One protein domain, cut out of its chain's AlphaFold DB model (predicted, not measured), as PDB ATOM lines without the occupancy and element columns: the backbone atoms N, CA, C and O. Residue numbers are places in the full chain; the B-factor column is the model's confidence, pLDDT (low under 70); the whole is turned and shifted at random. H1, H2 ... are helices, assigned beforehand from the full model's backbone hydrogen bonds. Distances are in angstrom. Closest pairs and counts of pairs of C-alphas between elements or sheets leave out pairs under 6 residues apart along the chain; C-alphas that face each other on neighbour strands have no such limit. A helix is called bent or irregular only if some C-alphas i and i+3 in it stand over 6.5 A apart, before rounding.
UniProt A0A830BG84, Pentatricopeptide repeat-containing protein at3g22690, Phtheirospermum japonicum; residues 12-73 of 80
ATOM      1  N   THR A  12      38.827  -9.157  51.297       71.12
ATOM      2  CA  THR A  12      37.877 -10.151  51.806       71.12
ATOM      3  C   THR A  12      37.097 -10.822  50.671       71.12
ATOM      4  O   THR A  12      36.889 -12.037  50.677       71.12
ATOM      5  N   PHE A  13      36.683 -10.054  49.660       66.81
ATOM      6  CA  PHE A  13      35.914 -10.582  48.528       66.81
ATOM      7  C   PHE A  13      36.701 -11.557  47.643       66.81
ATOM      8  O   PHE A  13      36.154 -12.626  47.363       66.81
ATOM      9  N   PRO A  14      37.957 -11.282  47.236       69.38
ATOM     10  CA  PRO A  14      38.777 -12.244  46.501       69.38
ATOM     11  C   PRO A  14      38.881 -13.621  47.174       69.38
ATOM     12  O   PRO A  14      38.761 -14.649  46.502       69.38
ATOM     13  N   ASP A  15      39.078 -13.669  48.494       71.25
ATOM     14  CA  ASP A  15      39.229 -14.935  49.221       71.25
ATOM     15  C   ASP A  15      37.905 -15.686  49.373       71.25
ATOM     16  O   ASP A  15      37.856 -16.907  49.182       71.25
ATOM     17  N   VAL A  16      36.810 -14.961  49.614       69.38
ATOM     18  CA  VAL A  16      35.458 -15.529  49.579       69.38
ATOM     19  C   VAL A  16      35.171 -16.095  48.185       69.38
ATOM     20  O   VAL A  16      34.782 -17.256  48.058       69.38
ATOM     21  N   LEU A  17      35.445 -15.339  47.121       66.81
ATOM     22  CA  LEU A  17      35.186 -15.753  45.740       66.81
ATOM     23  C   LEU A  17      35.999 -16.999  45.355       66.81
ATOM     24  O   LEU A  17      35.431 -17.931  44.788       66.81
ATOM     25  N   LYS A  18      37.276 -17.110  45.753       67.81
ATOM     26  CA  LYS A  18      38.078 -18.339  45.563       67.81
ATOM     27  C   LYS A  18      37.455 -19.572  46.223       67.81
ATOM     28  O   LYS A  18      37.520 -20.665  45.655       67.81
ATOM     29  N   ALA A  19      36.864 -19.427  47.410       69.25
ATOM     30  CA  ALA A  19      36.164 -20.528  48.069       69.25
ATOM     31  C   ALA A  19      34.896 -20.935  47.294       69.25
ATOM     32  O   ALA A  19      34.648 -22.128  47.110       69.25
ATOM     33  N   TYR A  20      34.151 -19.962  46.763       64.75
ATOM     34  CA  TYR A  20      32.946 -20.204  45.958       64.75
ATOM     35  C   TYR A  20      33.231 -20.848  44.597       64.75
ATOM     36  O   TYR A  20      32.448 -21.677  44.131       64.75
ATOM     37  N   LEU A  21      34.383 -20.562  43.990       63.72
ATOM     38  CA  LEU A  21      34.786 -21.191  42.730       63.72
ATOM     39  C   LEU A  21      34.946 -22.707  42.824       63.72
ATOM     40  O   LEU A  21      34.627 -23.419  41.871       63.72
ATOM     41  N   LYS A  22      35.357 -23.227  43.986       63.62
ATOM     42  CA  LYS A  22      35.408 -24.678  44.228       63.62
ATOM     43  C   LYS A  22      34.022 -25.324  44.245       63.62
ATOM     44  O   LYS A  22      33.912 -26.518  43.987       63.62
ATOM     45  N   LEU A  23      32.980 -24.545  44.530       65.25
ATOM     46  CA  LEU A  23      31.601 -25.012  44.635       65.25
ATOM     47  C   LEU A  23      30.815 -24.854  43.320       65.25
ATOM     48  O   LEU A  23      29.724 -25.405  43.217       65.25
ATOM     49  N   LYS A  24      31.352 -24.133  42.316       63.66
ATOM     50  CA  LYS A  24      30.666 -23.793  41.043       63.66
ATOM     51  C   LYS A  24      29.234 -23.265  41.247       63.66
ATOM     52  O   LYS A  24      28.345 -23.488  40.426       63.66
ATOM     53  N   ALA A  25      29.009 -22.573  42.357       67.94
ATOM     54  CA  ALA A  25      27.684 -22.238  42.850       67.94
ATOM     55  C   ALA A  25      27.278 -20.836  42.351       67.94
ATOM     56  O   ALA A  25      27.552 -19.816  42.982       67.94
ATOM     57  N   LEU A  26      26.710 -20.784  41.139       69.38
ATOM     58  CA  LEU A  26      26.390 -19.529  40.442       69.38
ATOM     59  C   LEU A  26      25.348 -18.682  41.189       69.38
ATOM     60  O   LEU A  26      25.486 -17.464  41.258       69.38
ATOM     61  N   LYS A  27      24.325 -19.320  41.771       72.00
ATOM     62  CA  LYS A  27      23.258 -18.628  42.514       72.00
ATOM     63  C   LYS A  27      23.803 -17.851  43.707       72.00
ATOM     64  O   LYS A  27      23.285 -16.801  44.071       72.00
ATOM     65  N   GLU A  28      24.827 -18.393  44.338       69.56
ATOM     66  CA  GLU A  28      25.514 -17.801  45.465       69.56
ATOM     67  C   GLU A  28      26.458 -16.691  44.987       69.56
ATOM     68  O   GLU A  28      26.515 -15.632  45.607       69.56
ATOM     69  N   GLY A  29      27.108 -16.869  43.831       70.25
ATOM     70  CA  GLY A  29      27.881 -15.822  43.156       70.25
ATOM     71  C   GLY A  29      27.053 -14.577  42.809       70.25
ATOM     72  O   GLY A  29      27.498 -13.457  43.049       70.25
ATOM     73  N   GLU A  30      25.821 -14.751  42.326       75.69
ATOM     74  CA  GLU A  30      24.890 -13.640  42.068       75.69
ATOM     75  C   GLU A  30      24.450 -12.925  43.355       75.69
ATOM     76  O   GLU A  30      24.324 -11.699  43.380       75.69
ATOM     77  N   GLN A  31      24.259 -13.665  44.452       78.81
ATOM     78  CA  GLN A  31      23.964 -13.059  45.754       78.81
ATOM     79  C   GLN A  31      25.141 -12.228  46.268       78.81
ATOM     80  O   GLN A  31      24.929 -11.133  46.789       78.81
ATOM     81  N   ILE A  32      26.374 -12.714  46.085       74.31
ATOM     82  CA  ILE A  32      27.592 -11.974  46.434       74.31
ATOM     83  C   ILE A  32      27.714 -10.719  45.575       74.31
ATOM     84  O   ILE A  32      27.962  -9.654  46.132       74.31
ATOM     85  N   HIS A  33      27.468 -10.806  44.264       78.62
ATOM     86  CA  HIS A  33      27.422  -9.638  43.380       78.62
ATOM     87  C   HIS A  33      26.455  -8.581  43.928       78.62
ATOM     88  O   HIS A  33      26.844  -7.433  44.136       78.62
ATOM     89  N   ALA A  34      25.208  -8.955  44.230       79.31
ATOM     90  CA  ALA A  34      24.223  -8.018  44.769       79.31
ATOM     91  C   ALA A  34      24.646  -7.418  46.125       79.31
ATOM     92  O   ALA A  34      24.289  -6.281  46.439       79.31
ATOM     93  N   HIS A  35      25.392  -8.170  46.937       74.00
ATOM     94  CA  HIS A  35      25.924  -7.695  48.211       74.00
ATOM     95  C   HIS A  35      27.080  -6.707  48.019       74.00
ATOM     96  O   HIS A  35      27.100  -5.664  48.664       74.00
ATOM     97  N   VAL A  36      27.994  -7.001  47.093       73.75
ATOM     98  CA  VAL A  36      29.109  -6.131  46.701       73.75
ATOM     99  C   VAL A  36      28.595  -4.789  46.199       73.75
ATOM    100  O   VAL A  36      29.006  -3.759  46.721       73.75
ATOM    101  N   VAL A  37      27.646  -4.791  45.257       74.81
ATOM    102  CA  VAL A  37      27.086  -3.554  44.683       74.81
ATOM    103  C   VAL A  37      26.442  -2.678  45.761       74.81
ATOM    104  O   VAL A  37      26.581  -1.463  45.738       74.81
ATOM    105  N   LYS A  38      25.788  -3.278  46.764       75.88
ATOM    106  CA  LYS A  38      25.217  -2.532  47.901       75.88
ATOM    107  C   LYS A  38      26.263  -1.958  48.852       75.88
ATOM    108  O   LYS A  38      25.961  -1.015  49.576       75.88
ATOM    109  N   LEU A  39      27.448  -2.556  48.909       69.88
ATOM    110  CA  LEU A  39      28.538  -2.130  49.783       69.88
ATOM    111  C   LEU A  39      29.542  -1.210  49.070       69.88
ATOM    112  O   LEU A  39      30.410  -0.665  49.749       69.88
ATOM    113  N   MET A  40      29.397  -0.994  47.753       67.50
ATOM    114  CA  MET A  40      30.312  -0.191  46.931       67.50
ATOM    115  C   MET A  40      30.496   1.246  47.417       67.50
ATOM    116  O   MET A  40      31.633   1.703  47.448       67.50
ATOM    117  N   ASP A  41      29.451   1.902  47.930       66.44
ATOM    118  CA  ASP A  41      29.556   3.236  48.559       66.44
ATOM    119  C   ASP A  41      30.517   3.275  49.767       66.44
ATOM    120  O   ASP A  41      30.871   4.336  50.280       66.44
ATOM    121  N   GLY A  42      30.907   2.107  50.282       65.38
ATOM    122  CA  GLY A  42      31.811   1.943  51.408       65.38
ATOM    123  C   GLY A  42      33.237   1.532  51.064       65.38
ATOM    124  O   GLY A  42      34.051   1.512  51.992       65.38
ATOM    125  N   PHE A  43      33.532   1.174  49.812       65.75
ATOM    126  CA  PHE A  43      34.868   0.739  49.404       65.75
ATOM    127  C   PHE A  43      35.706   1.936  48.960       65.75
ATOM    128  O   PHE A  43      35.252   2.778  48.196       65.75
ATOM    129  N   GLY A  44      36.949   2.007  49.447       63.03
ATOM    130  CA  GLY A  44      37.902   3.036  49.021       63.03
ATOM    131  C   GLY A  44      38.462   2.794  47.616       63.03
ATOM    132  O   GLY A  44      38.872   3.744  46.960       63.03
ATOM    133  N   ASN A  45      38.458   1.539  47.159       66.56
ATOM    134  CA  ASN A  45      38.859   1.130  45.819       66.56
ATOM    135  C   ASN A  45      37.977  -0.044  45.372       66.56
ATOM    136  O   ASN A  45      37.940  -1.094  46.019       66.56
ATOM    137  N   THR A  46      37.218   0.148  44.296       70.12
ATOM    138  CA  THR A  46      36.294  -0.865  43.772       70.12
ATOM    139  C   THR A  46      36.955  -1.798  42.761       70.12
ATOM    140  O   THR A  46      36.462  -2.910  42.584       70.12
ATOM    141  N   GLU A  47      38.110  -1.427  42.194       73.25
ATOM    142  CA  GLU A  47      38.775  -2.151  41.100       73.25
ATOM    143  C   GLU A  47      39.094  -3.607  41.478       73.25
ATOM    144  O   GLU A  47      38.824  -4.538  40.717       73.25
ATOM    145  N   PHE A  48      39.613  -3.835  42.690       73.56
ATOM    146  CA  PHE A  48      39.912  -5.180  43.196       73.56
ATOM    147  C   PHE A  48      38.660  -6.045  43.343       73.56
ATOM    148  O   PHE A  48      38.675  -7.248  43.049       73.56
ATOM    149  N   VAL A  49      37.566  -5.441  43.798       75.50
ATOM    150  CA  VAL A  49      36.303  -6.138  44.032       75.50
ATOM    151  C   VAL A  49      35.631  -6.466  42.699       75.50
ATOM    152  O   VAL A  49      35.171  -7.591  42.493       75.50
ATOM    153  N   GLU A  50      35.650  -5.525  41.761       78.50
ATOM    154  CA  GLU A  50      35.112  -5.690  40.417       78.50
ATOM    155  C   GLU A  50      35.882  -6.752  39.618       78.50
ATOM    156  O   GLU A  50      35.268  -7.681  39.088       78.50
ATOM    157  N   ASN A  51      37.222  -6.722  39.628       80.94
ATOM    158  CA  ASN A  51      38.042  -7.773  39.010       80.94
ATOM    159  C   ASN A  51      37.767  -9.158  39.611       80.94
ATOM    160  O   ASN A  51      37.755 -10.167  38.899       80.94
ATOM    161  N   SER A  52      37.504  -9.222  40.916       79.75
ATOM    162  CA  SER A  52      37.167 -10.484  41.575       79.75
ATOM    163  C   SER A  52      35.801 -11.021  41.124       79.75
ATOM    164  O   SER A  52      35.648 -12.234  40.951       79.75
ATOM    165  N   LEU A  53      34.819 -10.147  40.870       79.50
ATOM    166  CA  LEU A  53      33.530 -10.533  40.287       79.50
ATOM    167  C   LEU A  53      33.683 -11.036  38.845       79.50
ATOM    168  O   LEU A  53      33.118 -12.079  38.511       79.50
ATOM    169  N   VAL A  54      34.480 -10.352  38.013       83.94
ATOM    170  CA  VAL A  54      34.790 -10.787  36.637       83.94
ATOM    171  C   VAL A  54      35.400 -12.190  36.648       83.94
ATOM    172  O   VAL A  54      34.928 -13.085  35.941       83.94
ATOM    173  N   TYR A  55      36.399 -12.411  37.505       82.25
ATOM    174  CA  TYR A  55      37.039 -13.715  37.667       82.25
ATOM    175  C   TYR A  55      36.047 -14.802  38.107       82.25
ATOM    176  O   TYR A  55      36.078 -15.919  37.583       82.25
ATOM    177  N   MET A  56      35.122 -14.483  39.019       82.88
ATOM    178  CA  MET A  56      34.114 -15.437  39.480       82.88
ATOM    179  C   MET A  56      33.193 -15.901  38.353       82.88
ATOM    180  O   MET A  56      33.053 -17.108  38.131       82.88
ATOM    181  N   TYR A  57      32.629 -14.964  37.590       81.25
ATOM    182  CA  TYR A  57      31.765 -15.309  36.463       81.25
ATOM    183  C   TYR A  57      32.517 -16.096  35.385       81.25
ATOM    184  O   TYR A  57      31.983 -17.081  34.867       81.25
ATOM    185  N   ALA A  58      33.772 -15.734  35.097       82.12
ATOM    186  CA  ALA A  58      34.606 -16.441  34.129       82.12
ATOM    187  C   ALA A  58      34.867 -17.900  34.546       82.12
ATOM    188  O   ALA A  58      34.654 -18.820  33.753       82.12
ATOM    189  N   CYS A  59      35.253 -18.149  35.801       78.69
ATOM    190  CA  CYS A  59      35.492 -19.508  36.298       78.69
ATOM    191  C   CYS A  59      34.203 -20.334  36.468       78.69
ATOM    192  O   CYS A  59      34.246 -21.562  36.363       78.69
ATOM    193  N   CYS A  60      33.051 -19.690  36.663       77.44
ATOM    194  CA  CYS A  60      31.740 -20.338  36.590       77.44
ATOM    195  C   CYS A  60      31.282 -20.626  35.147       77.44
ATOM    196  O   CYS A  60      30.191 -21.164  34.965       77.44
ATOM    197  N   GLY A  61      32.074 -20.287  34.123       80.38
ATOM    198  CA  GLY A  61      31.753 -20.514  32.709       80.38
ATOM    199  C   GLY A  61      30.776 -19.500  32.110       80.38
ATOM    200  O   GLY A  61      30.291 -19.707  31.003       80.38
ATOM    201  N   HIS A  62      30.488 -18.409  32.821       82.00
ATOM    202  CA  HIS A  62      29.546 -17.368  32.413       82.00
ATOM    203  C   HIS A  62      30.306 -16.138  31.912       82.00
ATOM    204  O   HIS A  62      30.251 -15.060  32.503       82.00
ATOM    205  N   LEU A  63      31.034 -16.316  30.808       81.62
ATOM    206  CA  LEU A  63      31.847 -15.264  30.190       81.62
ATOM    207  C   LEU A  63      31.019 -14.033  29.805       81.62
ATOM    208  O   LEU A  63      31.487 -12.920  29.995       81.62
ATOM    209  N   ASP A  64      29.768 -14.204  29.367       83.31
ATOM    210  CA  ASP A  64      28.887 -13.076  29.036       83.31
ATOM    211  C   ASP A  64      28.610 -12.173  30.248       83.31
ATOM    212  O   ASP A  64      28.517 -10.953  30.120       83.31
ATOM    213  N   LEU A  65      28.477 -12.766  31.441       81.38
ATOM    214  CA  LEU A  65      28.294 -12.020  32.687       81.38
ATOM    215  C   LEU A  65      29.614 -11.414  33.162       81.38
ATOM    216  O   LEU A  65      29.616 -10.276  33.619       81.38
ATOM    217  N   ALA A  66      30.729 -12.129  32.993       82.38
ATOM    218  CA  ALA A  66      32.060 -11.603  33.278       82.38
ATOM    219  C   ALA A  66      32.354 -10.351  32.436       82.38
ATOM    220  O   ALA A  66      32.766  -9.336  32.990       82.38
ATOM    221  N   CYS A  67      32.062 -10.392  31.132       82.38
ATOM    222  CA  CYS A  67      32.201  -9.250  30.233       82.38
ATOM    223  C   CYS A  67      31.265  -8.106  30.619       82.38
ATOM    224  O   CYS A  67      31.712  -6.976  30.685       82.38
ATOM    225  N   LYS A  68      29.998  -8.372  30.964       82.31
ATOM    226  CA  LYS A  68      29.081  -7.308  31.419       82.31
ATOM    227  C   LYS A  68      29.550  -6.614  32.689       82.31
ATOM    228  O   LYS A  68      29.387  -5.405  32.805       82.31
ATOM    229  N   VAL A  69      30.083  -7.375  33.648       79.75
ATOM    230  CA  VAL A  69      30.666  -6.793  34.860       79.75
ATOM    231  C   VAL A  69      31.875  -5.958  34.475       79.75
ATOM    232  O   VAL A  69      31.908  -4.800  34.854       79.75
ATOM    233  N   PHE A  70      32.787  -6.504  33.665       78.56
ATOM    234  CA  PHE A  70      33.986  -5.817  33.182       78.56
ATOM    235  C   PHE A  70      33.672  -4.519  32.419       78.56
ATOM    236  O   PHE A  70      34.267  -3.485  32.696       78.56
ATOM    237  N   ASP A  71      32.693  -4.544  31.516       77.62
ATOM    238  CA  ASP A  71      32.240  -3.385  30.739       77.62
ATOM    239  C   ASP A  71      31.523  -2.345  31.617       77.62
ATOM    240  O   ASP A  71      31.484  -1.159  31.289       77.62
ATOM    241  N   GLY A  72      30.935  -2.793  32.732       70.62
ATOM    242  CA  GLY A  72      30.300  -1.954  33.744       70.62
ATOM    243  C   GLY A  72      31.284  -1.269  34.695       70.62
ATOM    244  O   GLY A  72      30.886  -0.287  35.326       70.62
ATOM    245  N   ILE A  73      32.544  -1.728  34.762       68.94
ATOM    246  CA  ILE A  73      33.642  -1.077  35.497       68.94
ATOM    247  C   ILE A  73      33.949   0.238  34.781       68.94
ATOM    248  O   ILE A  73      34.792   0.327  33.886       68.94
TER     249      ILE A  73
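This is residues 12 to 73 of the 80 residues of the protein "Pentatricopeptide repeat-containing protein at3g22690" of Phtheirospermum japonicum (UniProt A0A830BG84). H1, H2 and H3 make an up and down bundle, each helix running against the one before, and H4 packs on H3, away from H1. The printed part has 62 residues, with four named helices in the order H1 to H4, all helix by class. It is compact, with a radius of gyration of the C-alphas of 10.6 A, spanning 28 by 22 by 16 A.

H1, residues 12 to 21, and H2, residues 26 to 42, form a hairpin but only just touch, with 3 pairs of C-alphas within 8 A, through residues 28 to 29 of H2 alone; the closest C-alphas, of Tyr 20 and Gly 29, are 7.3 A apart. H3, residues 47 to 59, is the hub: its closest C-alphas to H1 are those of Ser 52 and Pro 14, 5.5 A, and to H2 those of Leu 53 and His 33, 6.9 A. H4, residues 63 to 72, touches H3 at a shallow tilt of 16 degrees, opposite ways, with the C-alphas of Ala 66 and Val 54 closest at 4.4 A; it is apart from H1 and H2. Every O i to N i+4 pair is within hydrogen-bond range in H1, H3 and H4, and 11 of 13 in H2.

H1 begins at C-alpha 12 (37.877, -10.151, 51.806). H2, 24.7 A long, has a kink of 25 degrees near residue 36 and is irregular: C-alphas 38 and 41 are 7.2 A apart. H3 measures 18.3 A, and H4 ends at C-alpha 72 (30.300, -1.954, 33.744).

The printed part has no cut, and its three links are tight. The pLDDT is under 70 for 22 residues, among them 16 to 26 and 39 to 45.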